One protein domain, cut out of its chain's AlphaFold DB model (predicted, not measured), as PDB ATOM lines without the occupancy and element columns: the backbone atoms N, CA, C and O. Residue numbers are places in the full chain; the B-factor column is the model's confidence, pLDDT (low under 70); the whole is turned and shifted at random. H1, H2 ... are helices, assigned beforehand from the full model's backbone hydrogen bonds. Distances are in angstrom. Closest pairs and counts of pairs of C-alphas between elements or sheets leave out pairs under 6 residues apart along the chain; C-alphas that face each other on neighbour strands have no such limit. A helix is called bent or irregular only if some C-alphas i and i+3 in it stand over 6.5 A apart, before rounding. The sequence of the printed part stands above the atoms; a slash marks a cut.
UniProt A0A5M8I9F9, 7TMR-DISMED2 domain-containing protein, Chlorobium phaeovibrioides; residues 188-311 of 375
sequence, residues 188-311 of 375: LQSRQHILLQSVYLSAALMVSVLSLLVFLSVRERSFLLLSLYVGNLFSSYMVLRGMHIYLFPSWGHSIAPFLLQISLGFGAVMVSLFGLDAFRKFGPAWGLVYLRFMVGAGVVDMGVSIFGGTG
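This is residues 188 to 311 of the 375 residues of the protein "7TMR-DISMED2 domain-containing protein" of Chlorobium phaeovibrioides (UniProt A0A5M8I9F9). What does the model look like at first sight? Four long helices, H1, H2, H4 and H5, are set in a row one helix thick, each side by side with the next and running opposite to it, with the little helix H3 at one end between H2 and H4. The first residues of H1, 188 to 193, stick out freely. What is it made of, and how large is it? The printed part has 124 residues with five named helices, H1 to H5 in that order, and no named strand; the class is all helix. It is only just loose, close to compact, with a radius of gyration of the C-alphas of 16.7 A, and it spans 52 by 41 by 25 A.

What does the longest helix touch? H1, residues 188 to 218, forms a helical hairpin with H2, residues 221 to 240, at a shallow tilt of 17 degrees. H1 touches H2 with residues 201 to 215 alone; the closest C-alphas, of Ser 208 and Ser 227, are 4.2 A apart. What comes next outward? H4, residues 252 to 279, is the hub and touches H2 at a shallow tilt of 30 degrees, opposite ways, closest at the C-alphas of Tyr 229 and Met 270, 5.5 A. H4 forms a helical hairpin with H5, residues 285 to 308, at 16 degrees, the C-alphas of Gly 265 and Gly 298 closest at 3.7 A. With residues 252 to 256 alone H4 touches H3, residues 244 to 247, closest at the C-alphas of Ile 245 and Gly 252, 5.8 A. Which parts stay apart, and what do the backbones show? H1 is apart from H3, H4 and H5, and H5 is apart from H2 and H3. Every O i to N i+4 pair is within hydrogen-bond range in H1, H2 and H5, and 20 of 24 are in H4; H3 is too short for such a pair.

Where do the helices begin and end? H1 begins at C-alpha 188 (85.691, 118.856, 57.526) and is 44.9 A long; H5 ends at C-alpha 308 (45.843, 112.989, 55.191) and is 34.0 A long. H2 is 28.5 A long. Is H4 straight? It is 37.9 A long, with a kink of 45 degrees near residue 262, and it is irregular, but only just: C-alphas 254 and 257 are 6.8 A apart.

Which C-alphas are farthest apart? Those of Leu 188 and Ala 285, at 53.2 A. Is anything missing or uncertain? The printed part has no cut, and the four links between helices are tight. The mean pLDDT of the printed part is 90.0, and residues 308 to 311 are under 70.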
ATOM      1  N   LEU A 188      85.441 117.883  56.459       88.38
ATOM      2  CA  LEU A 188      85.691 118.856  57.526       88.38
ATOM      3  C   LEU A 188      84.424 119.631  57.901       88.38
ATOM      4  O   LEU A 188      84.138 119.794  59.091       88.38
ATOM      5  N   GLN A 189      83.653 120.065  56.904       87.94
ATOM      6  CA  GLN A 189      82.414 120.801  57.119       87.94
ATOM      7  C   GLN A 189      81.351 119.928  57.800       87.94
ATOM      8  O   GLN A 189      80.768 120.334  58.811       87.94
ATOM      9  N   SER A 190      81.124 118.710  57.296       87.94
ATOM     10  CA  SER A 190      80.173 117.762  57.885       87.94
ATOM     11  C   SER A 190      80.564 117.423  59.322       87.94
ATOM     12  O   SER A 190      79.707 117.419  60.202       87.94
ATOM     13  N   ARG A 191      81.864 117.243  59.607       87.69
ATOM     14  CA  ARG A 191      82.356 117.008  60.970       87.69
ATOM     15  C   ARG A 191      82.027 118.169  61.910       87.69
ATOM     16  O   ARG A 191      81.536 117.931  63.010       87.69
ATOM     17  N   GLN A 192      82.274 119.413  61.500       86.81
ATOM     18  CA  GLN A 192      81.952 120.585  62.323       86.81
ATOM     19  C   GLN A 192      80.444 120.703  62.591       86.81
ATOM     20  O   GLN A 192      80.041 120.938  63.732       86.81
ATOM     21  N   HIS A 193      79.609 120.485  61.571       85.94
ATOM     22  CA  HIS A 193      78.156 120.517  61.731       85.94
ATOM     23  C   HIS A 193      77.640 119.404  62.652       85.94
ATOM     24  O   HIS A 193      76.850 119.691  63.552       85.94
ATOM     25  N   ILE A 194      78.120 118.170  62.484       88.19
ATOM     26  CA  ILE A 194      77.726 117.024  63.315       88.19
ATOM     27  C   ILE A 194      78.153 117.221  64.773       88.19
ATOM     28  O   ILE A 194      77.389 116.875  65.672       88.19
ATOM     29  N   LEU A 195      79.328 117.808  65.035       91.06
ATOM     30  CA  LEU A 195      79.775 118.096  66.404       91.06
ATOM     31  C   LEU A 195      78.842 119.089  67.107       91.06
ATOM     32  O   LEU A 195      78.394 118.825  68.221       91.06
ATOM     33  N   LEU A 196      78.494 120.196  66.444       90.88
ATOM     34  CA  LEU A 196      77.573 121.193  67.001       90.88
ATOM     35  C   LEU A 196      76.166 120.616  67.221       90.88
ATOM     36  O   LEU A 196      75.551 120.850  68.261       90.88
ATOM     37  N   GLN A 197      75.666 119.832  66.263       90.38
ATOM     38  CA  GLN A 197      74.361 119.179  66.375       90.38
ATOM     39  C   GLN A 197      74.338 118.135  67.495       90.38
ATOM     40  O   GLN A 197      73.368 118.081  68.245       90.38
ATOM     41  N   SER A 198      75.411 117.358  67.662       91.12
ATOM     42  CA  SER A 198      75.533 116.352  68.725       91.12
ATOM     43  C   SER A 198      75.482 116.967  70.124       91.12
ATOM     44  O   SER A 198      74.857 116.391  71.010       91.12
ATOM     45  N   VAL A 199      76.086 118.145  70.332       94.12
ATOM     46  CA  VAL A 199      76.023 118.864  71.621       94.12
ATOM     47  C   VAL A 199      74.598 119.324  71.930       94.12
ATOM     48  O   VAL A 199      74.118 119.163  73.050       94.12
ATOM     49  N   TYR A 200      73.894 119.871  70.936       92.25
ATOM     50  CA  TYR A 200      72.490 120.251  71.102       92.25
ATOM     51  C   TYR A 200      71.610 119.030  71.413       92.25
ATOM     52  O   TYR A 200      70.782 119.056  72.325       92.25
ATOM     53  N   LEU A 201      71.821 117.944  70.670       93.19
ATOM     54  CA  LEU A 201      71.018 116.735  70.756       93.19
ATOM     55  C   LEU A 201      71.248 115.990  72.085       93.19
ATOM     56  O   LEU A 201      70.290 115.506  72.686       93.19
ATOM     57  N   SER A 202      72.481 115.967  72.602       95.25
ATOM     58  CA  SER A 202      72.791 115.387  73.915       95.25
ATOM     59  C   SER A 202      72.205 116.201  75.068       95.25
ATOM     60  O   SER A 202      71.669 115.613  76.005       95.25
ATOM     61  N   ALA A 203      72.218 117.536  74.985       95.88
ATOM     62  CA  ALA A 203      71.575 118.393  75.976       95.88
ATOM     63  C   ALA A 203      70.054 118.158  76.023       95.88
ATOM     64  O   ALA A 203      69.488 117.990  77.104       95.88
ATOM     65  N   ALA A 204      69.398 118.075  74.860       95.25
ATOM     66  CA  ALA A 204      67.972 117.759  74.776       95.25
ATOM     67  C   ALA A 204      67.659 116.358  75.333       95.25
ATOM     68  O   ALA A 204      66.732 116.202  76.131       95.25
ATOM     69  N   LEU A 205      68.464 115.351  74.978       96.00
ATOM     70  CA  LEU A 205      68.304 113.990  75.493       96.00
ATOM     71  C   LEU A 205      68.485 113.935  77.010       96.00
ATOM     72  O   LEU A 205      67.684 113.309  77.698       96.00
ATOM     73  N   MET A 206      69.498 114.626  77.537       97.50
ATOM     74  CA  MET A 206      69.764 114.698  78.969       97.50
ATOM     75  C   MET A 206      68.568 115.295  79.713       97.50
ATOM     76  O   MET A 206      68.123 114.714  80.698       97.50
ATOM     77  N   VAL A 207      67.988 116.396  79.226       97.12
ATOM     78  CA  VAL A 207      66.787 116.991  79.837       97.12
ATOM     79  C   VAL A 207      65.596 116.031  79.779       97.12
ATOM     80  O   VAL A 207      64.894 115.877  80.781       97.12
ATOM     81  N   SER A 208      65.374 115.353  78.648       97.31
ATOM     82  CA  SER A 208      64.275 114.389  78.497       97.31
ATOM     83  C   SER A 208      64.419 113.197  79.452       97.31
ATOM     84  O   SER A 208      63.473 112.876  80.175       97.31
ATOM     85  N   VAL A 209      65.609 112.592  79.524       97.56
ATOM     86  CA  VAL A 209      65.901 111.437  80.388       97.56
ATOM     87  C   VAL A 209      65.891 111.830  81.863       97.56
ATOM     88  O   VAL A 209      65.267 111.139  82.662       97.56
ATOM     89  N   LEU A 210      66.510 112.952  82.245       97.69
ATOM     90  CA  LEU A 210      66.480 113.427  83.633       97.69
ATOM     91  C   LEU A 210      65.047 113.706  84.091       97.69
ATOM     92  O   LEU A 210      64.664 113.281  85.177       97.69
ATOM     93  N   SER A 211      64.232 114.349  83.250       95.69
ATOM     94  CA  SER A 211      62.816 114.585  83.560       95.69
ATOM     95  C   SER A 211      62.049 113.269  83.720       95.69
ATOM     96  O   SER A 211      61.211 113.152  84.611       95.69
ATOM     97  N   LEU A 212      62.372 112.247  82.919       96.75
ATOM     98  CA  LEU A 212      61.775 110.918  83.058       96.75
ATOM     99  C   LEU A 212      62.177 110.243  84.375       96.75
ATOM    100  O   LEU A 212      61.329 109.671  85.054       96.75
ATOM    101  N   LEU A 213      63.449 110.330  84.766       97.50
ATOM    102  CA  LEU A 213      63.935 109.769  86.029       97.50
ATOM    103  C   LEU A 213      63.294 110.465  87.236       97.50
ATOM    104  O   LEU A 213      62.832 109.791  88.155       97.50
ATOM    105  N   VAL A 214      63.181 111.797  87.207       96.50
ATOM    106  CA  VAL A 214      62.481 112.557  88.256       96.50
ATOM    107  C   VAL A 214      61.004 112.171  88.315       96.50
ATOM    108  O   VAL A 214      60.465 112.003  89.408       96.50
ATOM    109  N   PHE A 215      60.355 111.946  87.169       96.19
ATOM    110  CA  PHE A 215      59.002 111.395  87.141       96.19
ATOM    111  C   PHE A 215      58.927 110.019  87.817       96.19
ATOM    112  O   PHE A 215      58.011 109.784  88.599       96.19
ATOM    113  N   LEU A 216      59.881 109.117  87.581       96.38
ATOM    114  CA  LEU A 216      59.885 107.804  88.236       96.38
ATOM    115  C   LEU A 216      60.063 107.907  89.761       96.38
ATOM    116  O   LEU A 216      59.493 107.090  90.487       96.38
ATOM    117  N   SER A 217      60.797 108.913  90.248       96.81
ATOM    118  CA  SER A 217      61.011 109.155  91.681       96.81
ATOM    119  C   SER A 217      59.840 109.866  92.366       96.81
ATOM    120  O   SER A 217      59.341 109.387  93.381       96.81
ATOM    121  N   VAL A 218      59.399 111.006  91.827       95.31
ATOM    122  CA  VAL A 218      58.390 111.884  92.452       95.31
ATOM    123  C   VAL A 218      56.966 111.490  92.040       95.31
ATOM    124  O   VAL A 218      56.012 111.738  92.771       95.31
ATOM    125  N   ARG A 219      56.804 110.844  90.876       93.88
ATOM    126  CA  ARG A 219      55.517 110.485  90.245       93.88
ATOM    127  C   ARG A 219      54.584 111.664  89.967       93.88
ATOM    128  O   ARG A 219      53.377 111.490  89.793       93.88
ATOM    129  N   GLU A 220      55.146 112.859  89.831       93.44
ATOM    130  CA  GLU A 220      54.420 114.042  89.380       93.44
ATOM    131  C   GLU A 220      54.315 114.090  87.851       93.44
ATOM    132  O   GLU A 220      55.316 114.097  87.135       93.44
ATOM    133  N   ARG A 221      53.077 114.166  87.342       93.88
ATOM    134  CA  ARG A 221      52.761 114.116  85.900       93.88
ATOM    135  C   ARG A 221      53.478 115.186  85.075       93.88
ATOM    136  O   ARG A 221      53.846 114.914  83.935       93.88
ATOM    137  N   SER A 222      53.729 116.360  85.650       92.81
ATOM    138  CA  SER A 222      54.412 117.471  84.981       92.81
ATOM    139  C   SER A 222      55.791 117.078  84.441       92.81
ATOM    140  O   SER A 222      56.155 117.486  83.340       92.81
ATOM    141  N   PHE A 223      56.538 116.234  85.160       94.50
ATOM    142  CA  PHE A 223      57.854 115.768  84.713       94.50
ATOM    143  C   PHE A 223      57.767 114.787  83.537       94.50
ATOM    144  O   PHE A 223      58.613 114.827  82.645       94.50
ATOM    145  N   LEU A 224      56.717 113.959  83.483       96.12
ATOM    146  CA  LEU A 224      56.463 113.084  82.337       96.12
ATOM    147  C   LEU A 224      56.110 113.898  81.087       96.12
ATOM    148  O   LEU A 224      56.670 113.651  80.022       96.12
ATOM    149  N   LEU A 225      55.220 114.887  81.221       96.00
ATOM    150  CA  LEU A 225      54.838 115.773  80.115       96.00
ATOM    151  C   LEU A 225      56.049 116.545  79.575       96.00
ATOM    152  O   LEU A 225      56.230 116.630  78.361       96.00
ATOM    153  N   LEU A 226      56.916 117.038  80.465       94.94
ATOM    154  CA  LEU A 226      58.169 117.687  80.084       94.94
ATOM    155  C   LEU A 226      59.110 116.721  79.351       94.94
ATOM    156  O   LEU A 226      59.658 117.072  78.307       94.94
ATOM    157  N   SER A 227      59.270 115.497  79.862       96.75
ATOM    158  CA  SER A 227      60.102 114.469  79.233       96.75
ATOM    159  C   SER A 227      59.642 114.135  77.811       96.75
ATOM    160  O   SER A 227      60.466 114.141  76.894       96.75
ATOM    161  N   LEU A 228      58.336 113.913  77.614       96.88
ATOM    162  CA  LEU A 228      57.732 113.614  76.312       96.88
ATOM    163  C   LEU A 228      57.810 114.805  75.351       96.88
ATOM    164  O   LEU A 228      58.104 114.619  74.173       96.88
ATOM    165  N   TYR A 229      57.599 116.026  75.846       96.06
ATOM    166  CA  TYR A 229      57.741 117.240  75.044       96.06
ATOM    167  C   TYR A 229      59.174 117.411  74.523       96.06
ATOM    168  O   TYR A 229      59.389 117.567  73.321       96.06
ATOM    169  N   VAL A 230      60.170 117.331  75.413       96.50
ATOM    170  CA  VAL A 230      61.581 117.470  75.024       96.50
ATOM    171  C   VAL A 230      62.032 116.285  74.166       96.50
ATOM    172  O   VAL A 230      62.783 116.481  73.214       96.50
ATOM    173  N   GLY A 231      61.527 115.076  74.432       96.56
ATOM    174  CA  GLY A 231      61.762 113.896  73.595       96.56
ATOM    175  C   GLY A 231      61.216 114.057  72.172       96.56
ATOM    176  O   GLY A 231      61.891 113.698  71.209       96.56
ATOM    177  N   ASN A 232      60.041 114.674  72.018       96.12
ATOM    178  CA  ASN A 232      59.478 115.022  70.713       96.12
ATOM    179  C   ASN A 232      60.296 116.098  69.985       96.12
ATOM    180  O   ASN A 232      60.497 116.008  68.776       96.12
ATOM    181  N   LEU A 233      60.802 117.107  70.701       94.81
ATOM    182  CA  LEU A 233      61.712 118.091  70.106       94.81
ATOM    183  C   LEU A 233      63.020 117.439  69.645       94.81
ATOM    184  O   LEU A 233      63.487 117.726  68.543       94.81
ATOM    185  N   PHE A 234      63.581 116.538  70.456       95.00
ATOM    186  CA  PHE A 234      64.765 115.751  70.117       95.00
ATOM    187  C   PHE A 234      64.548 114.952  68.824       95.00
ATOM    188  O   PHE A 234      65.341 115.076  67.887       95.00
ATOM    189  N   SER A 235      63.460 114.178  68.736       93.12
ATOM    190  CA  SER A 235      63.176 113.346  67.562       93.12
ATOM    191  C   SER A 235      62.903 114.197  66.321       93.12
ATOM    192  O   SER A 235      63.479 113.943  65.264       93.12
ATOM    193  N   SER A 236      62.113 115.265  66.455       92.69
ATOM    194  CA  SER A 236      61.810 116.194  65.359       92.69
ATOM    195  C   SER A 236      63.061 116.868  64.818       92.69
ATOM    196  O   SER A 236      63.249 116.945  63.606       92.69
ATOM    197  N   TYR A 237      63.947 117.330  65.704       92.25
ATOM    198  CA  TYR A 237      65.199 117.962  65.306       92.25
ATOM    199  C   TYR A 237      66.112 116.979  64.570       92.25
ATOM    200  O   TYR A 237      66.689 117.322  63.537       92.25
ATOM    201  N   MET A 238      66.207 115.742  65.066       90.56
ATOM    202  CA  MET A 238      66.982 114.676  64.433       90.56
ATOM    203  C   MET A 238      66.482 114.376  63.015       90.56
ATOM    204  O   MET A 238      67.287 114.216  62.095       90.56
ATOM    205  N   VAL A 239      65.160 114.336  62.817       89.12
ATOM    206  CA  VAL A 239      64.575 114.123  61.493       89.12
ATOM    207  C   VAL A 239      64.789 115.338  60.588       89.12
ATOM    208  O   VAL A 239      65.279 115.171  59.475       89.12
ATOM    209  N   LEU A 240      64.526 116.552  61.082       87.06
ATOM    210  CA  LEU A 240      64.689 117.807  60.335       87.06
ATOM    211  C   LEU A 240      66.130 118.028  59.851       87.06
ATOM    212  O   LEU A 240      66.355 118.605  58.789       87.06
ATOM    213  N   ARG A 241      67.119 117.580  60.631       87.50
ATOM    214  CA  ARG A 241      68.541 117.621  60.260       87.50
ATOM    215  C   ARG A 241      68.999 116.434  59.418       87.50
ATOM    216  O   ARG A 241      70.181 116.363  59.116       87.50
ATOM    217  N   GLY A 242      68.116 115.495  59.081       84.38
ATOM    218  CA  GLY A 242      68.465 114.292  58.329       84.38
ATOM    219  C   GLY A 242      69.316 113.285  59.107       84.38
ATOM    220  O   GLY A 242      69.721 112.283  58.539       84.38
ATOM    221  N   MET A 243      69.572 113.489  60.406       85.88
ATOM    222  CA  MET A 243      70.451 112.618  61.205       85.88
ATOM    223  C   MET A 243      69.866 111.217  61.434       85.88
ATOM    224  O   MET A 243      70.601 110.276  61.728       85.88
ATOM    225  N   HIS A 244      68.551 111.061  61.270       85.31
ATOM    226  CA  HIS A 244      67.856 109.778  61.373       85.31
ATOM    227  C   HIS A 244      68.411 108.712  60.410       85.31
ATOM    228  O   HIS A 244      68.368 107.530  60.745       85.31
ATOM    229  N   ILE A 245      68.986 109.112  59.268       83.94
ATOM    230  CA  ILE A 245      69.576 108.186  58.289       83.94
ATOM    231  C   ILE A 245      70.785 107.422  58.843       83.94
ATOM    232  O   ILE A 245      71.063 106.316  58.394       83.94
ATOM    233  N   TYR A 246      71.500 108.001  59.815       84.25
ATOM    234  CA  TYR A 246      72.676 107.374  60.422       84.25
ATOM    235  C   TYR A 246      72.293 106.328  61.474       84.25
ATOM    236  O   TYR A 246      73.045 105.386  61.704       84.25
ATOM    237  N   LEU A 247      71.131 106.490  62.113       83.38
ATOM    238  CA  LEU A 247      70.614 105.564  63.127       83.38
ATOM    239  C   LEU A 247      69.766 104.453  62.504       83.38
ATOM    240  O   LEU A 247      69.835 103.306  62.938       83.38
ATOM    241  N   PHE A 248      68.974 104.794  61.485       83.88
ATOM    242  CA  PHE A 248      67.992 103.903  60.868       83.88
ATOM    243  C   PHE A 248      68.104 103.929  59.332       83.88
ATOM    244  O   PHE A 248      67.199 104.416  58.653       83.88
ATOM    245  N   PRO A 249      69.203 103.414  58.751       79.94
ATOM    246  CA  PRO A 249      69.484 103.557  57.320       79.94
ATOM    247  C   PRO A 249      68.500 102.815  56.402       79.94
ATOM    248  O   PRO A 249      68.289 103.244  55.270       79.94
ATOM    249  N   SER A 250      67.888 101.720  56.867       79.25
ATOM    250  CA  SER A 250      67.017 100.870  56.041       79.25
ATOM    251  C   SER A 250      65.564 101.341  55.964       79.25
ATOM    252  O   SER A 250      64.950 101.210  54.915       79.25
ATOM    253  N   TRP A 251      65.008 101.890  57.047       77.62
ATOM    254  CA  TRP A 251      63.583 102.263  57.128       77.62
ATOM    255  C   TRP A 251      63.342 103.708  57.574       77.62
ATOM    256  O   TRP A 251      62.203 104.177  57.576       77.62
ATOM    257  N   GLY A 252      64.396 104.441  57.947       78.94
ATOM    258  CA  GLY A 252      64.282 105.806  58.456       78.94
ATOM    259  C   GLY A 252      63.628 106.766  57.461       78.94
ATOM    260  O   GLY A 252      62.857 107.623  57.886       78.94
ATOM    261  N   HIS A 253      63.863 106.579  56.156       77.62
ATOM    262  CA  HIS A 253      63.276 107.415  55.102       77.62
ATOM    263  C   HIS A 253      61.740 107.329  55.060       77.62
ATOM    264  O   HIS A 253      61.082 108.324  54.767       77.62
ATOM    265  N   SER A 254      61.159 106.174  55.402       80.62
ATOM    266  CA  SER A 254      59.706 105.975  55.393       80.62
ATOM    267  C   SER A 254      59.031 106.608  56.602       80.62
ATOM    268  O   SER A 254      57.926 107.117  56.483       80.62
ATOM    269  N   ILE A 255      59.680 106.583  57.771       81.12
ATOM    270  CA  ILE A 255      59.083 107.039  59.039       81.12
ATOM    271  C   ILE A 255      59.316 108.537  59.279       81.12
ATOM    272  O   ILE A 255      58.494 109.200  59.914       81.12
ATOM    273  N   ALA A 256      60.410 109.089  58.755       83.62
ATOM    274  CA  ALA A 256      60.786 110.489  58.929       83.62
ATOM    275  C   ALA A 256      59.668 111.497  58.570       83.62
ATOM    276  O   ALA A 256      59.363 112.344  59.418       83.62
ATOM    277  N   PRO A 257      59.004 111.416  57.398       82.06
ATOM    278  CA  PRO A 257      57.922 112.338  57.053       82.06
ATOM    279  C   PRO A 257      56.760 112.289  58.052       82.06
ATOM    280  O   PRO A 257      56.289 113.335  58.492       82.06
ATOM    281  N   PHE A 258      56.345 111.090  58.478       84.19
ATOM    282  CA  PHE A 258      55.265 110.923  59.455       84.19
ATOM    283  C   PHE A 258      55.631 111.496  60.826       84.19
ATOM    284  O   PHE A 258      54.811 112.166  61.452       84.19
ATOM    285  N   LEU A 259      56.869 111.279  61.287       86.94
ATOM    286  CA  LEU A 259      57.342 111.844  62.552       86.94
ATOM    287  C   LEU A 259      57.312 113.373  62.537       86.94
ATOM    288  O   LEU A 259      56.881 113.965  63.520       86.94
ATOM    289  N   LEU A 260      57.726 114.013  61.437       87.44
ATOM    290  CA  LEU A 260      57.670 115.472  61.314       87.44
ATOM    291  C   LEU A 260      56.237 116.010  61.242       87.44
ATOM    292  O   LEU A 260      55.963 117.066  61.803       87.44
ATOM    293  N   GLN A 261      55.329 115.302  60.569       87.44
ATOM    294  CA  GLN A 261      53.933 115.731  60.452       87.44
ATOM    295  C   GLN A 261      53.172 115.623  61.780       87.44
ATOM    296  O   GLN A 261      52.340 116.467  62.087       87.44
ATOM    297  N   ILE A 262      53.445 114.592  62.584       91.38
ATOM    298  CA  ILE A 262      52.757 114.369  63.868       91.38
ATOM    299  C   ILE A 262      53.379 115.205  64.995       91.38
ATOM    300  O   ILE A 262      52.702 115.538  65.972       91.38
ATOM    301  N   SER A 263      54.666 115.548  64.896       94.19
ATOM    302  CA  SER A 263      55.389 116.153  66.012       94.19
ATOM    303  C   SER A 263      54.919 117.551  66.392       94.19
ATOM    304  O   SER A 263      55.042 117.919  67.566       94.19
ATOM    305  N   LEU A 264      54.377 118.325  65.446       92.69
ATOM    306  CA  LEU A 264      53.839 119.655  65.721       92.69
ATOM    307  C   LEU A 264      52.616 119.553  66.641       92.69
ATOM    308  O   LEU A 264      52.622 120.127  67.735       92.69
ATOM    309  N   GLY A 265      51.617 118.758  66.251       94.75
ATOM    310  CA  GLY A 265      50.439 118.483  67.063       94.75
ATOM    311  C   GLY A 265      50.773 117.811  68.396       94.75
ATOM    312  O   GLY A 265      50.312 118.269  69.443       94.75
ATOM    313  N   PHE A 266      51.651 116.801  68.403       96.00
ATOM    314  CA  PHE A 266      52.071 116.141  69.646       96.00
ATOM    315  C   PHE A 266      52.771 117.114  70.606       96.00
ATOM    316  O   PHE A 266      52.463 117.153  71.800       96.00
ATOM    317  N   GLY A 267      53.676 117.949  70.086       95.50
ATOM    318  CA  GLY A 267      54.361 118.982  70.858       95.50
ATOM    319  C   GLY A 267      53.387 119.999  71.452       95.50
ATOM    320  O   GLY A 267      53.481 120.301  72.644       95.50
ATOM    321  N   ALA A 268      52.416 120.463  70.656       95.06
ATOM    322  CA  ALA A 268      51.365 121.380  71.095       95.06
ATOM    323  C   ALA A 268      50.506 120.783  72.220       95.06
ATOM    324  O   ALA A 268      50.218 121.473  73.201       95.06
ATOM    325  N   VAL A 269      50.148 119.497  72.137       96.69
ATOM    326  CA  VAL A 269      49.412 118.803  73.204       96.69
ATOM    327  C   VAL A 269      50.259 118.708  74.475       96.69
ATOM    328  O   VAL A 269      49.791 119.117  75.537       96.69
ATOM    329  N   MET A 270      51.504 118.224  74.389       96.69
ATOM    330  CA  MET A 270      52.352 118.024  75.573       96.69
ATOM    331  C   MET A 270      52.650 119.337  76.307       96.69
ATOM    332  O   MET A 270      52.495 119.404  77.528       96.69
ATOM    333  N   VAL A 271      53.016 120.401  75.578       95.25
ATOM    334  CA  VAL A 271      53.305 121.710  76.191       95.25
ATOM    335  C   VAL A 271      52.050 122.345  76.789       95.25
ATOM    336  O   VAL A 271      52.112 122.958  77.855       95.25
ATOM    337  N   SER A 272      50.891 122.161  76.150       95.44
ATOM    338  CA  SER A 272      49.635 122.730  76.637       95.44
ATOM    339  C   SER A 272      49.123 122.006  77.879       95.44
ATOM    340  O   SER A 272      48.667 122.660  78.814       95.44
ATOM    341  N   LEU A 273      49.249 120.675  77.937       95.25
ATOM    342  CA  LEU A 273      48.955 119.894  79.142       95.25
ATOM    343  C   LEU A 273      49.896 120.268  80.293       95.25
ATOM    344  O   LEU A 273      49.431 120.471  81.413       95.25
ATOM    345  N   PHE A 274      51.193 120.439  80.012       93.81
ATOM    346  CA  PHE A 274      52.158 120.904  81.010       93.81
ATOM    347  C   PHE A 274      51.778 122.289  81.551       93.81
ATOM    348  O   PHE A 274      51.751 122.504  82.762       93.81
ATOM    349  N   GLY A 275      51.418 123.220  80.660       92.12
ATOM    350  CA  GLY A 275      50.946 124.550  81.039       92.12
ATOM    351  C   GLY A 275      49.661 124.507  81.868       92.12
ATOM    352  O   GLY A 275      49.540 125.241  82.847       92.12
ATOM    353  N   LEU A 276      48.713 123.631  81.525       93.44
ATOM    354  CA  LEU A 276      47.479 123.463  82.291       93.44
ATOM    355  C   LEU A 276      47.759 122.970  83.709       93.44
ATOM    356  O   LEU A 276      47.175 123.515  84.640       93.44
ATOM    357  N   ASP A 277      48.659 122.002  83.885       90.56
ATOM    358  CA  ASP A 277      49.028 121.489  85.209       90.56
ATOM    359  C   ASP A 277      49.795 122.538  86.033       90.56
ATOM    360  O   ASP A 277      49.486 122.743  87.211       90.56
ATOM    361  N   ALA A 278      50.732 123.262  85.412       89.12
ATOM    362  CA  ALA A 278      51.539 124.285  86.078       89.12
ATOM    363  C   ALA A 278      50.717 125.520  86.492       89.12
ATOM    364  O   ALA A 278      50.841 126.019  87.613       89.12
ATOM    365  N   PHE A 279      49.845 126.011  85.607       90.44
ATOM    366  CA  PHE A 279      49.098 127.254  85.815       90.44
ATOM    367  C   PHE A 279      47.685 127.047  86.357       90.44
ATOM    368  O   PHE A 279      46.981 128.030  86.575       90.44
ATOM    369  N   ARG A 280      47.251 125.816  86.654       85.56
ATOM    370  CA  ARG A 280      45.889 125.547  87.150       85.56
ATOM    371  C   ARG A 280      45.476 126.414  88.347       85.56
ATOM    372  O   ARG A 280      44.303 126.750  88.471       85.56
ATOM    373  N   LYS A 281      46.418 126.723  89.245       82.94
ATOM    374  CA  LYS A 281      46.157 127.470  90.491       82.94
ATOM    375  C   LYS A 281      46.346 128.984  90.365       82.94
ATOM    376  O   LYS A 281      45.778 129.716  91.165       82.94
ATOM    377  N   PHE A 282      47.137 129.441  89.394       86.56
ATOM    378  CA  PHE A 282      47.589 130.838  89.302       86.56
ATOM    379  C   PHE A 282      47.225 131.524  87.977       86.56
ATOM    380  O   PHE A 282      47.331 132.740  87.863       86.56
ATOM    381  N   GLY A 283      46.834 130.759  86.959       85.19
ATOM    382  CA  GLY A 283      46.629 131.249  85.603       85.19
ATOM    383  C   GLY A 283      45.292 131.974  85.424       85.19
ATOM    384  O   GLY A 283      44.279 131.552  85.988       85.19
ATOM    385  N   PRO A 284      45.244 133.033  84.597       91.50
ATOM    386  CA  PRO A 284      43.989 133.678  84.246       91.50
ATOM    387  C   PRO A 284      43.098 132.732  83.427       91.50
ATOM    388  O   PRO A 284      43.587 131.923  82.634       91.50
ATOM    389  N   ALA A 285      41.774 132.860  83.572       90.75
ATOM    390  CA  ALA A 285      40.807 131.962  82.931       90.75
ATOM    391  C   ALA A 285      40.967 131.888  81.401       90.75
ATOM    392  O   ALA A 285      40.884 130.803  80.827       90.75
ATOM    393  N   TRP A 286      41.269 133.015  80.746       92.38
ATOM    394  CA  TRP A 286      41.500 133.060  79.299       92.38
ATOM    395  C   TRP A 286      42.724 132.234  78.873       92.38
ATOM    396  O   TRP A 286      42.684 131.578  77.835       92.38
ATOM    397  N   GLY A 287      43.780 132.197  79.693       92.38
ATOM    398  CA  GLY A 287      44.985 131.414  79.417       92.38
ATOM    399  C   GLY A 287      44.710 129.913  79.487       92.38
ATOM    400  O   GLY A 287      45.131 129.159  78.616       92.38
ATOM    401  N   LEU A 288      43.917 129.476  80.469       92.38
ATOM    402  CA  LEU A 288      43.502 128.073  80.584       92.38
ATOM    403  C   LEU A 288      42.581 127.645  79.430       92.38
ATOM    404  O   LEU A 288      42.691 126.521  78.943       92.38
ATOM    405  N   VAL A 289      41.690 128.532  78.969       93.44
ATOM    406  CA  VAL A 289      40.856 128.284  77.779       93.44
ATOM    407  C   VAL A 289      41.725 128.158  76.527       93.44
ATOM    408  O   VAL A 289      41.548 127.208  75.767       93.44
ATOM    409  N   TYR A 290      42.703 129.048  76.347       94.50
ATOM    410  CA  TYR A 290      43.652 128.986  75.236       94.50
ATOM    411  C   TYR A 290      44.458 127.678  75.222       94.50
ATOM    412  O   TYR A 290      44.564 127.032  74.183       94.50
ATOM    413  N   LEU A 291      44.969 127.233  76.374       94.50
ATOM    414  CA  LEU A 291      45.717 125.974  76.459       94.50
ATOM    415  C   LEU A 291      44.836 124.757  76.133       94.50
ATOM    416  O   LEU A 291      45.276 123.850  75.433       94.50
ATOM    417  N   ARG A 292      43.572 124.737  76.576       94.81
ATOM    418  CA  ARG A 292      42.613 123.680  76.194       94.81
ATOM    419  C   ARG A 292      42.319 123.684  74.697       94.81
ATOM    420  O   ARG A 292      42.240 122.619  74.094       94.81
ATOM    421  N   PHE A 293      42.181 124.869  74.104       96.50
ATOM    422  CA  PHE A 293      42.039 125.012  72.660       96.50
ATOM    423  C   PHE A 293      43.266 124.460  71.923       96.50
ATOM    424  O   PHE A 293      43.098 123.688  70.985       96.50
ATOM    425  N   MET A 294      44.483 124.765  72.386       95.81
ATOM    426  CA  MET A 294      45.723 124.250  71.793       95.81
ATOM    427  C   MET A 294      45.858 122.726  71.895       95.81
ATOM    428  O   MET A 294      46.327 122.099  70.948       95.81
ATOM    429  N   VAL A 295      45.383 122.109  72.984       96.56
ATOM    430  CA  VAL A 295      45.263 120.640  73.059       96.56
ATOM    431  C   VAL A 295      44.332 120.122  71.960       96.56
ATOM    432  O   VAL A 295      44.698 119.198  71.240       96.56
ATOM    433  N   GLY A 296      43.149 120.726  71.798       95.81
ATOM    434  CA  GLY A 296      42.206 120.345  70.744       95.81
ATOM    435  C   GLY A 296      42.799 120.496  69.341       95.81
ATOM    436  O   GLY A 296      42.736 119.561  68.548       95.81
ATOM    437  N   ALA A 297      43.435 121.635  69.061       95.12
ATOM    438  CA  ALA A 297      44.098 121.903  67.788       95.12
ATOM    439  C   ALA A 297      45.223 120.898  67.500       95.12
ATOM    440  O   ALA A 297      45.295 120.375  66.394       95.12
ATOM    441  N   GLY A 298      46.052 120.568  68.497       94.75
ATOM    442  CA  GLY A 298      47.126 119.587  68.340       94.75
ATOM    443  C   GLY A 298      46.619 118.163  68.085       94.75
ATOM    444  O   GLY A 298      47.188 117.453  67.264       94.75
ATOM    445  N   VAL A 299      45.514 117.750  68.718       95.19
ATOM    446  CA  VAL A 299      44.877 116.449  68.436       95.19
ATOM    447  C   VAL A 299      44.303 116.408  67.018       95.19
ATOM    448  O   VAL A 299      44.445 115.396  66.331       95.19
ATOM    449  N   VAL A 300      43.675 117.499  66.569       94.56
ATOM    450  CA  VAL A 300      43.166 117.614  65.195       94.56
ATOM    451  C   VAL A 300      44.313 117.546  64.189       94.56
ATOM    452  O   VAL A 300      44.212 116.779  63.240       94.56
ATOM    453  N   ASP A 301      45.409 118.272  64.423       92.75
ATOM    454  CA  ASP A 301      46.614 118.241  63.585       92.75
ATOM    455  C   ASP A 301      47.190 116.823  63.471       92.75
ATOM    456  O   ASP A 301      47.338 116.309  62.367       92.75
ATOM    457  N   MET A 302      47.383 116.123  64.597       92.62
ATOM    458  CA  MET A 302      47.828 114.723  64.580       92.62
ATOM    459  C   MET A 302      46.870 113.821  63.790       92.62
ATOM    460  O   MET A 302      47.321 112.955  63.042       92.62
ATOM    461  N   GLY A 303      45.555 114.020  63.930       90.44
ATOM    462  CA  GLY A 303      44.549 113.287  63.164       90.44
ATOM    463  C   GLY A 303      44.659 113.550  61.661       90.44
ATOM    464  O   GLY A 303      44.699 112.610  60.870       90.44
ATOM    465  N   VAL A 304      44.770 114.817  61.258       89.62
ATOM    466  CA  VAL A 304      44.948 115.208  59.852       89.62
ATOM    467  C   VAL A 304      46.253 114.647  59.290       89.62
ATOM    468  O   VAL A 304      46.240 114.122  58.184       89.62
ATOM    469  N   SER A 305      47.348 114.677  60.041       86.56
ATOM    470  CA  SER A 305      48.638 114.121  59.619       86.56
ATOM    471  C   SER A 305      48.585 112.601  59.413       86.56
ATOM    472  O   SER A 305      49.107 112.088  58.426       86.56
ATOM    473  N   ILE A 306      47.899 111.867  60.296       84.31
ATOM    474  CA  ILE A 306      47.758 110.405  60.182       84.31
ATOM    475  C   ILE A 306      46.853 110.013  59.003       84.31
ATOM    476  O   ILE A 306      47.169 109.069  58.281       84.31
ATOM    477  N   PHE A 307      45.735 110.719  58.793       79.50
ATOM    478  CA  PHE A 307      44.734 110.349  57.779       79.50
ATOM    479  C   PHE A 307      44.898 111.061  56.429       79.50
ATOM    480  O   PHE A 307      44.398 110.581  55.416       79.50
ATOM    481  N   GLY A 308      45.579 112.204  56.397       65.94
ATOM    482  CA  GLY A 308      45.843 112.989  55.191       65.94
ATOM    483  C   GLY A 308      47.160 112.633  54.497       65.94
ATOM    484  O   GLY A 308      47.299 112.884  53.299       65.94
ATOM    485  N   GLY A 309      48.104 112.014  55.218       53.81
ATOM    486  CA  GLY A 309      49.490 111.789  54.791       53.81
ATOM    487  C   GLY A 309      49.724 110.798  53.643       53.81
ATOM    488  O   GLY A 309      50.863 110.652  53.216       53.81
ATOM    489  N   THR A 310      48.694 110.142  53.101       47.28
ATOM    490  CA  THR A 310      48.833 109.185  51.980       47.28
ATOM    491  C   THR A 310      48.172 109.645  50.676       47.28
ATOM    492  O   THR A 310      48.319 109.001  49.647       47.28
ATOM    493  N   GLY A 311      47.455 110.774  50.662       39.34
ATOM    494  CA  GLY A 311      46.594 111.129  49.523       39.34
ATOM    495  C   GLY A 311      47.152 112.139  48.517       39.34
ATOM    496  O   GLY A 311      46.530 112.340  47.480       39.34
TER     497      GLY A 311